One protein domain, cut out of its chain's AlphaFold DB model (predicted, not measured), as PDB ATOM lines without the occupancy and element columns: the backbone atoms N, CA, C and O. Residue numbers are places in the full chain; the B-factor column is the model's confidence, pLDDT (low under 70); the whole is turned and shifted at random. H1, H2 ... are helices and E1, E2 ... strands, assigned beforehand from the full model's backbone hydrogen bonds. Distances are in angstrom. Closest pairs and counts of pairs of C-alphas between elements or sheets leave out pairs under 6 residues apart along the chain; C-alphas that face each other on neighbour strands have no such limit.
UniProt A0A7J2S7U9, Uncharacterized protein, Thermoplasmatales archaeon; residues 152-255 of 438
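This is residues 152 to 255 of the 438 residues of an uncharacterized protein of Thermoplasmatales archaeon (UniProt A0A7J2S7U9). A small wall of three strands, E2, E1 and E3, has two helices on one face, H1 by the E2 edge and H6 toward the other end, with short H2 between them; a loop, residues 213 to 222, sticks out and adds to the length. The printed part has 104 residues, with named elements in the order H1 E1 E2 H2 H3 E3 H4 H5 H6, of mixed class. The sheet runs E2 E1 E3, antiparallel; the whole is only just compact, close to loose, with a radius of gyration of the C-alphas of 14.9 A and spans of 47 by 26 by 24 A.

Start at H1, residues 152 to 160, on the sheet at a height over the sheet of 8.6 A; it lies over E2, residues 176 to 180, and the C-alphas of Gln 158 and Ile 178 are closest, 5.0 A. E1, residues 168 to 173, forms a hairpin with E2; look at N 171 and O 178, 2.9 A. Antiparallel to E1 is E3, residues 203 to 208; see N 170 and O 206, 2.8 A. H2, residues 186 to 190, and H3, residues 199 to 202, only graze the sheet; E2, H2 H3 and E3 make a split strand-helix-strand unit, its strands running the same way with E1 between them, and its crossover is right-handed. H5, residues 234 to 237, only just touches H2, with 3 pairs of C-alphas within 8 A, the closest Val 187 and Leu 237, 6.3 A. H6, residues 243 to 255, is on the sheet, closest to E3 at the C-alphas of Ala 207 and Leu 247, 6.9 A; H1 and H6 with the sheet make two layers, helices on one face. H6 only just touches H4, residues 224 to 227, with residues 254 to 255 alone and 3 pairs of C-alphas within 8 A, the closest Ala 226 and Ile 254, 5.4 A. Every O i to N i+4 pair is within hydrogen-bond range in H1, H2 and H6; H3, H4 and H5 are too short for one.

Find C-alpha 152 at (31.652, -12.316, 43.148), where H1 begins its 12.2 A. E1 starts at C-alpha 168, (23.583, -13.129, 21.659), and spans 15.6 A; E3 spans 16.4 A. H6 runs 18.5 A to C-alpha 255 at (24.884, -15.848, 4.580).

The C-alphas farthest apart are those of Tyr 195 and Asn 216, 48.6 A. The printed part has no cut; the link E3 to H4 is long, 15 residues. No printed residue is under 70.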
ATOM      1  N   GLU A 152      32.642 -13.366  42.874       95.94
ATOM      2  CA  GLU A 152      31.652 -12.316  43.148       95.94
ATOM      3  C   GLU A 152      31.649 -11.230  42.059       95.94
ATOM      4  O   GLU A 152      30.594 -10.740  41.652       95.94
ATOM      5  N   PHE A 153      32.828 -10.896  41.529       96.62
ATOM      6  CA  PHE A 153      32.964  -9.933  40.446       96.62
ATOM      7  C   PHE A 153      32.414 -10.476  39.122       96.62
ATOM      8  O   PHE A 153      31.686  -9.770  38.423       96.62
ATOM      9  N   LEU A 154      32.714 -11.733  38.787       96.75
ATOM     10  CA  LEU A 154      32.171 -12.367  37.585       96.75
ATOM     11  C   LEU A 154      30.642 -12.499  37.662       96.75
ATOM     12  O   LEU A 154      29.955 -12.195  36.689       96.75
ATOM     13  N   ASN A 155      30.102 -12.854  38.832       96.50
ATOM     14  CA  ASN A 155      28.660 -12.902  39.086       96.50
ATOM     15  C   ASN A 155      28.010 -11.518  38.920       96.50
ATOM     16  O   ASN A 155      26.915 -11.403  38.368       96.50
ATOM     17  N   PHE A 156      28.685 -10.453  39.365       96.31
ATOM     18  CA  PHE A 156      28.243  -9.080  39.128       96.31
ATOM     19  C   PHE A 156      28.178  -8.750  37.629       96.31
ATOM     20  O   PHE A 156      27.153  -8.240  37.175       96.31
ATOM     21  N   LEU A 157      29.224  -9.062  36.853       96.56
ATOM     22  CA  LEU A 157      29.228  -8.816  35.406       96.56
ATOM     23  C   LEU A 157      28.137  -9.622  34.693       96.56
ATOM     24  O   LEU A 157      27.392  -9.053  33.898       96.56
ATOM     25  N   GLN A 158      27.994 -10.906  35.025       96.06
ATOM     26  CA  GLN A 158      26.974 -11.777  34.446       96.06
ATOM     27  C   GLN A 158      25.564 -11.218  34.661       96.06
ATOM     28  O   GLN A 158      24.803 -11.115  33.707       96.06
ATOM     29  N   LYS A 159      25.228 -10.792  35.887       96.06
ATOM     30  CA  LYS A 159      23.923 -10.179  36.194       96.06
ATOM     31  C   LYS A 159      23.732  -8.830  35.509       96.06
ATOM     32  O   LYS A 159      22.637  -8.513  35.062       96.06
ATOM     33  N   LYS A 160      24.785  -8.012  35.459       95.25
ATOM     34  CA  LYS A 160      24.718  -6.649  34.925       95.25
ATOM     35  C   LYS A 160      24.514  -6.614  33.409       95.25
ATOM     36  O   LYS A 160      23.829  -5.717  32.928       95.25
ATOM     37  N   PHE A 161      25.155  -7.528  32.686       95.44
ATOM     38  CA  PHE A 161      25.172  -7.560  31.220       95.44
ATOM     39  C   PHE A 161      24.305  -8.679  30.635       95.44
ATOM     40  O   PHE A 161      24.414  -8.962  29.447       95.44
ATOM     41  N   PHE A 162      23.466  -9.307  31.464       91.69
ATOM     42  CA  PHE A 162      22.602 -10.408  31.067       91.69
ATOM     43  C   PHE A 162      21.704 -10.036  29.882       91.69
ATOM     44  O   PHE A 162      21.083  -8.973  29.857       91.69
ATOM     45  N   CYS A 163      21.612 -10.964  28.937       93.12
ATOM     46  CA  CYS A 163      20.755 -10.903  27.769       93.12
ATOM     47  C   CYS A 163      19.945 -12.201  27.663       93.12
ATOM     48  O   CYS A 163      20.525 -13.289  27.720       93.12
ATOM     49  N   ASP A 164      18.630 -12.063  27.476       93.88
ATOM     50  CA  ASP A 164      17.681 -13.180  27.315       93.88
ATOM     51  C   ASP A 164      17.172 -13.330  25.868       93.88
ATOM     52  O   ASP A 164      16.246 -14.086  25.580       93.88
ATOM     53  N   GLU A 165      17.766 -12.587  24.933       94.25
ATOM     54  CA  GLU A 165      17.429 -12.689  23.516       94.25
ATOM     55  C   GLU A 165      17.910 -14.018  22.926       94.25
ATOM     56  O   GLU A 165      18.902 -14.613  23.358       94.25
ATOM     57  N   LYS A 166      17.225 -14.467  21.869       91.88
ATOM     58  CA  LYS A 166      17.602 -15.688  21.136       91.88
ATOM     59  C   LYS A 166      18.971 -15.572  20.469       91.88
ATOM     60  O   LYS A 166      19.652 -16.579  20.289       91.88
ATOM     61  N   GLU A 167      19.347 -14.357  20.087       94.31
ATOM     62  CA  GLU A 167      20.626 -14.056  19.464       94.31
ATOM     63  C   GLU A 167      21.488 -13.239  20.417       94.31
ATOM     64  O   GLU A 167      21.065 -12.205  20.935       94.31
ATOM     65  N   TYR A 168      22.707 -13.706  20.651       96.56
ATOM     66  CA  TYR A 168      23.583 -13.129  21.659       96.56
ATOM     67  C   TYR A 168      25.048 -13.432  21.367       96.56
ATOM     68  O   TYR A 168      25.401 -14.395  20.684       96.56
ATOM     69  N   ILE A 169      25.915 -12.608  21.940       96.62
ATOM     70  CA  ILE A 169      27.346 -12.864  22.037       96.62
ATOM     71  C   ILE A 169      27.588 -13.565  23.372       96.62
ATOM     72  O   ILE A 169      27.136 -13.100  24.420       96.62
ATOM     73  N   LEU A 170      28.283 -14.694  23.339       96.19
ATOM     74  CA  LEU A 170      28.689 -15.440  24.519       96.19
ATOM     75  C   LEU A 170      30.138 -15.095  24.840       96.19
ATOM     76  O   LEU A 170      31.027 -15.397  24.053       96.19
ATOM     77  N   ILE A 171      30.377 -14.487  25.996       96.56
ATOM     78  CA  ILE A 171      31.725 -14.266  26.519       96.56
ATOM     79  C   ILE A 171      31.938 -15.268  27.647       96.56
ATOM     80  O   ILE A 171      31.282 -15.183  28.687       96.56
ATOM     81  N   LYS A 172      32.854 -16.212  27.450       96.56
ATOM     82  CA  LYS A 172      33.308 -17.113  28.504       96.56
ATOM     83  C   LYS A 172      34.529 -16.498  29.157       96.56
ATOM     84  O   LYS A 172      35.524 -16.230  28.487       96.56
ATOM     85  N   TRP A 173      34.452 -16.258  30.457       96.62
ATOM     86  CA  TRP A 173      35.597 -15.824  31.245       96.62
ATOM     87  C   TRP A 173      35.733 -16.756  32.439       96.62
ATOM     88  O   TRP A 173      34.963 -16.675  33.400       96.62
ATOM     89  N   ARG A 174      36.717 -17.661  32.353       92.75
ATOM     90  CA  ARG A 174      36.853 -18.803  33.269       92.75
ATOM     91  C   ARG A 174      35.586 -19.658  33.223       92.75
ATOM     92  O   ARG A 174      35.117 -19.985  32.142       92.75
ATOM     93  N   GLU A 175      35.007 -19.983  34.373       91.06
ATOM     94  CA  GLU A 175      33.817 -20.834  34.470       91.06
ATOM     95  C   GLU A 175      32.491 -20.073  34.328       91.06
ATOM     96  O   GLU A 175      31.419 -20.644  34.518       91.06
ATOM     97  N   LYS A 176      32.532 -18.767  34.034       95.00
ATOM     98  CA  LYS A 176      31.321 -17.950  33.907       95.00
ATOM     99  C   LYS A 176      31.057 -17.603  32.451       95.00
ATOM    100  O   LYS A 176      31.933 -17.135  31.727       95.00
ATOM    101  N   GLU A 177      29.802 -17.785  32.068       96.31
ATOM    102  CA  GLU A 177      29.274 -17.440  30.756       96.31
ATOM    103  C   GLU A 177      28.432 -16.166  30.845       96.31
ATOM    104  O   GLU A 177      27.456 -16.096  31.597       96.31
ATOM    105  N   ILE A 178      28.806 -15.151  30.071       96.38
ATOM    106  CA  ILE A 178      28.125 -13.860  30.017       96.38
ATOM    107  C   ILE A 178      27.500 -13.731  28.631       96.38
ATOM    108  O   ILE A 178      28.198 -13.521  27.637       96.38
ATOM    109  N   LYS A 179      26.175 -13.879  28.566       97.00
ATOM    110  CA  LYS A 179      25.394 -13.614  27.355       97.00
ATOM    111  C   LYS A 179      25.128 -12.125  27.257       97.00
ATOM    112  O   LYS A 179      24.598 -11.560  28.207       97.00
ATOM    113  N   CYS A 180      25.458 -11.520  26.124       95.62
ATOM    114  CA  CYS A 180      25.271 -10.096  25.900       95.62
ATOM    115  C   CYS A 180      24.651  -9.795  24.536       95.62
ATOM    116  O   CYS A 180      24.929 -10.452  23.530       95.62
ATOM    117  N   CYS A 181      23.779  -8.795  24.534       94.81
ATOM    118  CA  CYS A 181      23.143  -8.227  23.361       94.81
ATOM    119  C   CYS A 181      22.757  -6.779  23.687       94.81
ATOM    120  O   CYS A 181      22.349  -6.467  24.807       94.81
ATOM    121  N   GLY A 182      22.891  -5.873  22.721       94.44
ATOM    122  CA  GLY A 182      22.550  -4.473  22.939       94.44
ATOM    123  C   GLY A 182      23.108  -3.505  21.902       94.44
ATOM    124  O   GLY A 182      23.846  -3.860  20.982       94.44
ATOM    125  N   GLU A 183      22.740  -2.237  22.076       95.19
ATOM    126  CA  GLU A 183      23.146  -1.116  21.212       95.19
ATOM    127  C   GLU A 183      24.539  -0.561  21.561       95.19
ATOM    128  O   GLU A 183      25.086   0.293  20.864       95.19
ATOM    129  N   LYS A 184      25.135  -1.038  22.654       94.81
ATOM    130  CA  LYS A 184      26.494  -0.691  23.076       94.81
ATOM    131  C   LYS A 184      27.423  -1.879  22.887       94.81
ATOM    132  O   LYS A 184      26.983  -2.937  22.467       94.81
ATOM    133  N   ASN A 185      28.711  -1.665  23.135       96.50
ATOM    134  CA  ASN A 185      29.706  -2.727  23.161       96.50
ATOM    135  C   ASN A 185      29.894  -3.213  24.602       96.50
ATOM    136  O   ASN A 185      30.462  -2.487  25.427       96.50
ATOM    137  N   THR A 186      29.441  -4.427  24.897       96.62
ATOM    138  CA  THR A 186      29.469  -4.970  26.256       96.62
ATOM    139  C   THR A 186      30.896  -5.133  26.777       96.62
ATOM    140  O   THR A 186      31.171  -4.759  27.915       96.62
ATOM    141  N   VAL A 187      31.850  -5.579  25.952       96.38
ATOM    142  CA  VAL A 187      33.263  -5.713  26.366       96.38
ATOM    143  C   VAL A 187      33.861  -4.372  26.808       96.38
ATOM    144  O   VAL A 187      34.541  -4.290  27.835       96.38
ATOM    145  N   ALA A 188      33.596  -3.301  26.065       94.81
ATOM    146  CA  ALA A 188      34.058  -1.959  26.390       94.81
ATOM    147  C   ALA A 188      33.395  -1.422  27.665       94.81
ATOM    148  O   ALA A 188      34.051  -0.730  28.445       94.81
ATOM    149  N   GLU A 189      32.122  -1.746  27.910       94.50
ATOM    150  CA  GLU A 189      31.448  -1.402  29.165       94.50
ATOM    151  C   GLU A 189      31.982  -2.216  30.353       94.50
ATOM    152  O   GLU A 189      32.241  -1.638  31.410       94.50
ATOM    153  N   MET A 190      32.228  -3.519  30.185       95.69
ATOM    154  CA  MET A 190      32.829  -4.389  31.203       95.69
ATOM    155  C   MET A 190      34.203  -3.873  31.640       95.69
ATOM    156  O   MET A 190      34.459  -3.767  32.840       95.69
ATOM    157  N   LYS A 191      35.063  -3.477  30.688       94.69
ATOM    158  CA  LYS A 191      36.415  -2.937  30.943       94.69
ATOM    159  C   LYS A 191      36.433  -1.683  31.822       94.69
ATOM    160  O   LYS A 191      37.481  -1.321  32.346       94.69
ATOM    161  N   GLN A 192      35.297  -1.016  32.028       93.06
ATOM    162  CA  GLN A 192      35.221   0.110  32.961       93.06
ATOM    163  C   GLN A 192      35.199  -0.334  34.431       93.06
ATOM    164  O   GLN A 192      35.453   0.477  35.317       93.06
ATOM    165  N   TYR A 193      34.897  -1.605  34.705       96.06
ATOM    166  CA  TYR A 193      34.778  -2.151  36.056       96.06
ATOM    167  C   TYR A 193      36.044  -2.855  36.535       96.06
ATOM    168  O   TYR A 193      36.093  -3.270  37.689       96.06
ATOM    169  N   PHE A 194      37.082  -2.984  35.707       96.75
ATOM    170  CA  PHE A 194      38.318  -3.636  36.125       96.75
ATOM    171  C   PHE A 194      39.569  -3.097  35.425       96.75
ATOM    172  O   PHE A 194      39.518  -2.553  34.327       96.75
ATOM    173  N   TYR A 195      40.714  -3.255  36.084       96.62
ATOM    174  CA  TYR A 195      42.031  -3.156  35.469       96.62
ATOM    175  C   TYR A 195      42.646  -4.553  35.512       96.62
ATOM    176  O   TYR A 195      43.058  -5.011  36.577       96.62
ATOM    177  N   TYR A 196      42.660  -5.230  34.365       96.12
ATOM    178  CA  TYR A 196      43.145  -6.603  34.218       96.12
ATOM    179  C   TYR A 196      43.790  -6.763  32.833       96.12
ATOM    180  O   TYR A 196      43.074  -6.951  31.847       96.12
ATOM    181  N   PRO A 197      45.123  -6.616  32.718       94.12
ATOM    182  CA  PRO A 197      45.811  -6.615  31.426       94.12
ATOM    183  C   PRO A 197      45.646  -7.899  30.606       94.12
ATOM    184  O   PRO A 197      45.709  -7.840  29.381       94.12
ATOM    185  N   ASP A 198      45.417  -9.038  31.260       94.50
ATOM    186  CA  ASP A 198      45.288 -10.340  30.599       94.50
ATOM    187  C   ASP A 198      43.843 -10.689  30.204       94.50
ATOM    188  O   ASP A 198      43.600 -11.766  29.674       94.50
ATOM    189  N   PHE A 199      42.887  -9.767  30.382       95.31
ATOM    190  CA  PHE A 199      41.471  -9.986  30.062       95.31
ATOM    191  C   PHE A 199      41.252 -10.533  28.650       95.31
ATOM    192  O   PHE A 199      40.610 -11.560  28.491       95.31
ATOM    193  N   GLU A 200      41.819  -9.887  27.631       93.62
ATOM    194  CA  GLU A 200      41.612 -10.288  26.231       93.62
ATOM    195  C   GLU A 200      42.230 -11.651  25.892       93.62
ATOM    196  O   GLU A 200      41.838 -12.252  24.900       93.62
ATOM    197  N   LYS A 201      43.181 -12.138  26.700       93.62
ATOM    198  CA  LYS A 201      43.821 -13.449  26.517       93.62
ATOM    199  C   LYS A 201      43.092 -14.572  27.256       93.62
ATOM    200  O   LYS A 201      43.300 -15.732  26.934       93.62
ATOM    201  N   GLU A 202      42.314 -14.230  28.283       95.25
ATOM    202  CA  GLU A 202      41.604 -15.190  29.139       95.25
ATOM    203  C   GLU A 202      40.140 -15.401  28.751       95.25
ATOM    204  O   GLU A 202      39.480 -16.262  29.337       95.25
ATOM    205  N   ILE A 203      39.611 -14.593  27.834       95.75
ATOM    206  CA  ILE A 203      38.236 -14.746  27.370       95.75
ATOM    207  C   ILE A 203      38.171 -15.568  26.094       95.75
ATOM    208  O   ILE A 203      38.977 -15.406  25.180       95.75
ATOM    209  N   GLU A 204      37.131 -16.380  26.012       94.69
ATOM    210  CA  GLU A 204      36.683 -16.988  24.770       94.69
ATOM    211  C   GLU A 204      35.357 -16.357  24.375       94.69
ATOM    212  O   GLU A 204      34.543 -15.976  25.222       94.69
ATOM    213  N   MET A 205      35.144 -16.225  23.075       94.06
ATOM    214  CA  MET A 205      33.962 -15.577  22.548       94.06
ATOM    215  C   MET A 205      33.296 -16.443  21.488       94.06
ATOM    216  O   MET A 205      33.958 -16.966  20.592       94.06
ATOM    217  N   ASP A 206      31.976 -16.542  21.574       93.31
ATOM    218  CA  ASP A 206      31.118 -17.175  20.574       93.31
ATOM    219  C   ASP A 206      29.948 -16.240  20.211       93.31
ATOM    220  O   ASP A 206      29.606 -15.322  20.962       93.31
ATOM    221  N   ALA A 207      29.325 -16.456  19.057       94.12
ATOM    222  CA  ALA A 207      28.189 -15.685  18.580       94.12
ATOM    223  C   ALA A 207      27.055 -16.631  18.186       94.12
ATOM    224  O   ALA A 207      27.184 -17.449  17.276       94.12
ATOM    225  N   LYS A 208      25.914 -16.508  18.864       92.44
ATOM    226  CA  LYS A 208      24.704 -17.259  18.540       92.44
ATOM    227  C   LYS A 208      23.769 -16.360  17.748       92.44
ATOM    228  O   LYS A 208      23.264 -15.370  18.268       92.44
ATOM    229  N   VAL A 209      23.561 -16.706  16.482       91.12
ATOM    230  CA  VAL A 209      22.626 -16.032  15.572       91.12
ATOM    231  C   VAL A 209      21.720 -17.070  14.930       91.12
ATOM    232  O   VAL A 209      22.173 -18.172  14.618       91.12
ATOM    233  N   ASN A 210      20.450 -16.729  14.723       85.69
ATOM    234  CA  ASN A 210      19.526 -17.609  14.022       85.69
ATOM    235  C   ASN A 210      19.497 -17.200  12.549       85.69
ATOM    236  O   ASN A 210      18.890 -16.195  12.181       85.69
ATOM    237  N   THR A 211      20.214 -17.940  11.706       81.75
ATOM    238  CA  THR A 211      20.271 -17.669  10.263       81.75
ATOM    239  C   THR A 211      19.287 -18.538   9.498       81.75
ATOM    240  O   THR A 211      18.493 -18.017   8.719       81.75
ATOM    241  N   VAL A 212      19.336 -19.853   9.720       86.88
ATOM    242  CA  VAL A 212      18.499 -20.841   9.040       86.88
ATOM    243  C   VAL A 212      18.169 -22.016   9.955       86.88
ATOM    244  O   VAL A 212      19.007 -22.485  10.722       86.88
ATOM    245  N   GLU A 213      16.954 -22.530   9.819       85.94
ATOM    246  CA  GLU A 213      16.458 -23.721  10.498       85.94
ATOM    247  C   GLU A 213      16.511 -24.915   9.543       85.94
ATOM    248  O   GLU A 213      16.094 -24.833   8.386       85.94
ATOM    249  N   CYS A 214      17.037 -26.047  10.008       85.44
ATOM    250  CA  CYS A 214      17.136 -27.241   9.180       85.44
ATOM    251  C   CYS A 214      15.753 -27.896   9.029       85.44
ATOM    252  O   CYS A 214      15.197 -28.405   9.998       85.44
ATOM    253  N   ALA A 215      15.209 -27.902   7.812       85.00
ATOM    254  CA  ALA A 215      13.935 -28.545   7.475       85.00
ATOM    255  C   ALA A 215      14.117 -29.949   6.872       85.00
ATOM    256  O   ALA A 215      13.148 -30.655   6.590       85.00
ATOM    257  N   ASN A 216      15.365 -30.375   6.674       82.19
ATOM    258  CA  ASN A 216      15.699 -31.696   6.164       82.19
ATOM    259  C   ASN A 216      16.532 -32.495   7.179       82.19
ATOM    260  O   ASN A 216      17.222 -31.923   8.017       82.19
ATOM    261  N   LYS A 217      16.472 -33.827   7.103       76.38
ATOM    262  CA  LYS A 217      17.422 -34.699   7.800       76.38
ATOM    263  C   LYS A 217      18.547 -34.987   6.817       76.38
ATOM    264  O   LYS A 217      18.308 -35.629   5.799       76.38
ATOM    265  N   CYS A 218      19.729 -34.462   7.101       75.75
ATOM    266  CA  CYS A 218      20.929 -34.683   6.304       75.75
ATOM    267  C   CYS A 218      21.875 -35.577   7.111       75.75
ATOM    268  O   CYS A 218      21.985 -35.367   8.318       75.75
ATOM    269  N   GLU A 219      22.552 -36.531   6.469       75.44
ATOM    270  CA  GLU A 219      23.665 -37.262   7.102       75.44
ATOM    271  C   GLU A 219      24.800 -36.288   7.438       75.44
ATOM    272  O   GLU A 219      25.237 -36.227   8.584       75.44
ATOM    273  N   ASP A 220      25.149 -35.423   6.476       81.25
ATOM    274  CA  ASP A 220      26.082 -34.311   6.644       81.25
ATOM    275  C   ASP A 220      25.450 -32.974   6.235       81.25
ATOM    276  O   ASP A 220      24.825 -32.829   5.178       81.25
ATOM    277  N   CYS A 221      25.608 -31.952   7.078       84.62
ATOM    278  CA  CYS A 221      25.061 -30.623   6.814       84.62
ATOM    279  C   CYS A 221      25.992 -29.806   5.898       84.62
ATOM    280  O   CYS A 221      27.071 -29.379   6.305       84.62
ATOM    281  N   VAL A 222      25.528 -29.511   4.677       86.50
ATOM    282  CA  VAL A 222      26.275 -28.788   3.619       86.50
ATOM    283  C   VAL A 222      26.741 -27.384   4.036       86.50
ATOM    284  O   VAL A 222      27.701 -26.852   3.480       86.50
ATOM    285  N   ILE A 223      26.053 -26.774   5.002       88.56
ATOM    286  CA  ILE A 223      26.322 -25.413   5.488       88.56
ATOM    287  C   ILE A 223      26.957 -25.391   6.883       88.56
ATOM    288  O   ILE A 223      27.086 -24.317   7.471       88.56
ATOM    289  N   LYS A 224      27.351 -26.551   7.426       87.69
ATOM    290  CA  LYS A 224      27.923 -26.652   8.774       87.69
ATOM    291  C   LYS A 224      29.137 -25.741   8.944       87.69
ATOM    292  O   LYS A 224      29.179 -24.957   9.881       87.69
ATOM    293  N   ASP A 225      30.056 -25.751   7.981       86.69
ATOM    294  CA  ASP A 225      31.260 -24.908   7.970       86.69
ATOM    295  C   ASP A 225      30.966 -23.405   7.808       86.69
ATOM    296  O   ASP A 225      31.775 -22.551   8.183       86.69
ATOM    297  N   ALA A 226      29.809 -23.059   7.236       87.56
ATOM    298  CA  ALA A 226      29.351 -21.680   7.151       87.56
ATOM    299  C   ALA A 226      28.798 -21.180   8.495       87.56
ATOM    300  O   ALA A 226      29.038 -20.022   8.842       87.56
ATOM    301  N   ILE A 227      28.090 -22.043   9.234       85.50
ATOM    302  CA  ILE A 227      27.494 -21.741  10.546       85.50
ATOM    303  C   ILE A 227      28.557 -21.773  11.650       85.50
ATOM    304  O   ILE A 227      28.665 -20.822  12.412       85.50
ATOM    305  N   GLU A 228      29.380 -22.821  11.705       83.62
ATOM    306  CA  GLU A 228      30.414 -23.048  12.733       83.62
ATOM    307  C   GLU A 228      31.726 -22.308  12.430       83.62
ATOM    308  O   GLU A 228      32.812 -22.716  12.837       83.62
ATOM    309  N   GLN A 229      31.658 -21.219  11.667       82.69
ATOM    310  CA  GLN A 229      32.859 -20.506  11.273       82.69
ATOM    311  C   GLN A 229      33.489 -19.737  12.431       82.69
ATOM    312  O   GLN A 229      32.792 -19.120  13.242       82.69
ATOM    313  N   GLU A 230      34.816 -19.637  12.382       83.50
ATOM    314  CA  GLU A 230      35.555 -18.742  13.260       83.50
ATOM    315  C   GLU A 230      35.074 -17.298  13.136       83.50
ATOM    316  O   GLU A 230      34.833 -16.726  12.052       83.50
ATOM    317  N   VAL A 231      34.953 -16.704  14.311       81.94
ATOM    318  CA  VAL A 231      34.409 -15.382  14.492       81.94
ATOM    319  C   VAL A 231      35.560 -14.412  14.743       81.94
ATOM    320  O   VAL A 231      36.390 -14.618  15.622       81.94
ATOM    321  N   ASP A 232      35.613 -13.336  13.958       87.56
ATOM    322  CA  ASP A 232      36.608 -12.282  14.156       87.56
ATOM    323  C   ASP A 232      36.058 -11.225  15.117       87.56
ATOM    324  O   ASP A 232      35.237 -10.381  14.746       87.56
ATOM    325  N   TYR A 233      36.533 -11.264  16.361       91.75
ATOM    326  CA  TYR A 233      36.157 -10.320  17.411       91.75
ATOM    327  C   TYR A 233      37.063  -9.088  17.482       91.75
ATOM    328  O   TYR A 233      36.865  -8.249  18.358       91.75
ATOM    329  N   THR A 234      38.042  -8.915  16.589       91.75
ATOM    330  CA  THR A 234      39.089  -7.886  16.739       91.75
ATOM    331  C   THR A 234      38.516  -6.474  16.883       91.75
ATOM    332  O   THR A 234      38.920  -5.706  17.758       91.75
ATOM    333  N   GLN A 235      37.551  -6.114  16.034       92.81
ATOM    334  CA  GLN A 235      36.881  -4.806  16.088       92.81
ATOM    335  C   GLN A 235      35.970  -4.670  17.313       92.81
ATOM    336  O   GLN A 235      35.833  -3.582  17.878       92.81
ATOM    337  N   TYR A 236      35.370  -5.780  17.739       95.44
ATOM    338  CA  TYR A 236      34.491  -5.826  18.897       95.44
ATOM    339  C   TYR A 236      35.270  -5.676  20.212       95.44
ATOM    340  O   TYR A 236      34.911  -4.838  21.032       95.44
ATOM    341  N   LEU A 237      36.399  -6.369  20.390       94.38
ATOM    342  CA  LEU A 237      37.260  -6.252  21.579       94.38
ATOM    343  C   LEU A 237      37.812  -4.833  21.782       94.38
ATOM    344  O   LEU A 237      37.971  -4.375  22.920       94.38
ATOM    345  N   LYS A 238      38.061  -4.120  20.676       92.69
ATOM    346  CA  LYS A 238      38.489  -2.712  20.661       92.69
ATOM    347  C   LYS A 238      37.370  -1.724  21.010       92.69
ATOM    348  O   LYS A 238      37.649  -0.538  21.162       92.69
ATOM    349  N   GLY A 239      36.122  -2.179  21.128       93.44
ATOM    350  CA  GLY A 239      34.971  -1.319  21.400       93.44
ATOM    351  C   GLY A 239      34.469  -0.530  20.187       93.44
ATOM    352  O   GLY A 239      33.712   0.421  20.362       93.44
ATOM    353  N   GLY A 240      34.892  -0.880  18.966       93.31
ATOM    354  CA  GLY A 240      34.586  -0.111  17.751       93.31
ATOM    355  C   GLY A 240      33.173  -0.322  17.194       93.31
ATOM    356  O   GLY A 240      32.710   0.459  16.363       93.31
ATOM    357  N   ILE A 241      32.482  -1.376  17.633       96.19
ATOM    358  CA  ILE A 241      31.137  -1.752  17.179       96.19
ATOM    359  C   ILE A 241      30.293  -2.243  18.355       96.19
ATOM    360  O   ILE A 241      30.819  -2.878  19.262       96.19
ATOM    361  N   SER A 242      28.992  -1.965  18.340       97.25
ATOM    362  CA  SER A 242      28.024  -2.491  19.314       97.25
ATOM    363  C   SER A 242      27.810  -3.999  19.165       97.25
ATOM    364  O   SER A 242      28.032  -4.531  18.074       97.25
ATOM    365  N   ASP A 243      27.237  -4.642  20.179       97.25
ATOM    366  CA  ASP A 243      26.857  -6.059  20.162       97.25
ATOM    367  C   ASP A 243      25.912  -6.372  18.990       97.25
ATOM    368  O   ASP A 243      26.164  -7.288  18.211       97.25
ATOM    369  N   LYS A 244      24.880  -5.543  18.780       96.75
ATOM    370  CA  LYS A 244      23.927  -5.691  17.667       96.75
ATOM    371  C   LYS A 244      24.609  -5.672  16.300       96.75
ATOM    372  O   LYS A 244      24.502  -6.617  15.527       96.75
ATOM    373  N   LYS A 245      25.378  -4.614  16.022       96.75
ATOM    374  CA  LYS A 245      26.167  -4.493  14.784       96.75
ATOM    375  C   LYS A 245      27.135  -5.662  14.588       96.75
ATOM    376  O   LYS A 245      27.374  -6.070  13.454       96.75
ATOM    377  N   PHE A 246      27.710  -6.182  15.669       96.94
ATOM    378  CA  PHE A 246      28.566  -7.355  15.611       96.94
ATOM    379  C   PHE A 246      27.788  -8.609  15.178       96.94
ATOM    380  O   PHE A 246      28.196  -9.261  14.216       96.94
ATOM    381  N   LEU A 247      26.640  -8.889  15.803       95.56
ATOM    382  CA  LEU A 247      25.757 -10.003  15.433       95.56
ATOM    383  C   LEU A 247      25.253  -9.881  13.986       95.56
ATOM    384  O   LEU A 247      25.291 -10.856  13.237       95.56
ATOM    385  N   ASP A 248      24.879  -8.679  13.544       94.44
ATOM    386  CA  ASP A 248      24.453  -8.424  12.162       94.44
ATOM    387  C   ASP A 248      25.572  -8.693  11.146       94.44
ATOM    388  O   ASP A 248      25.343  -9.301  10.097       94.44
ATOM    389  N   ASN A 249      26.796  -8.252  11.445       94.00
ATOM    390  CA  ASN A 249      27.958  -8.528  10.602       94.00
ATOM    391  C   ASN A 249      28.258 -10.030  10.546       94.00
ATOM    392  O   ASN A 249      28.564 -10.555   9.473       94.00
ATOM    393  N   TYR A 250      28.140 -10.722  11.681       93.94
ATOM    394  CA  TYR A 250      28.333 -12.164  11.749       93.94
ATOM    395  C   TYR A 250      27.278 -12.912  10.920       93.94
ATOM    396  O   TYR A 250      27.639 -13.735  10.077       93.94
ATOM    397  N   ARG A 251      25.996 -12.535  11.032       91.69
ATOM    398  CA  ARG A 251      24.900 -13.070  10.204       91.69
ATOM    399  C   ARG A 251      25.184 -12.902   8.712       91.69
ATOM    400  O   ARG A 251      25.092 -13.865   7.954       91.69
ATOM    401  N   LYS A 252      25.583 -11.699   8.284       91.62
ATOM    402  CA  LYS A 252      25.939 -11.421   6.880       91.62
ATOM    403  C   LYS A 252      27.101 -12.286   6.399       91.62
ATOM    404  O   LYS A 252      27.065 -12.787   5.279       91.62
ATOM    405  N   LYS A 253      28.113 -12.504   7.244       91.44
ATOM    406  CA  LYS A 253      29.255 -13.374   6.930       91.44
ATOM    407  C   LYS A 253      28.829 -14.836   6.762       91.44
ATOM    408  O   LYS A 253      29.354 -15.511   5.879       91.44
ATOM    409  N   ILE A 254      27.899 -15.328   7.588       91.75
ATOM    410  CA  ILE A 254      27.320 -16.675   7.443       91.75
ATOM    411  C   ILE A 254      26.580 -16.779   6.108       91.75
ATOM    412  O   ILE A 254      26.895 -17.661   5.312       91.75
ATOM    413  N   LEU A 255      25.663 -15.850   5.823       90.88
ATOM    414  CA  LEU A 255      24.884 -15.848   4.580       90.88
ATOM    415  C   LEU A 255      25.780 -15.805   3.338       90.88
ATOM    416  O   LEU A 255      25.613 -16.620   2.440       90.88
TER     417      LEU A 255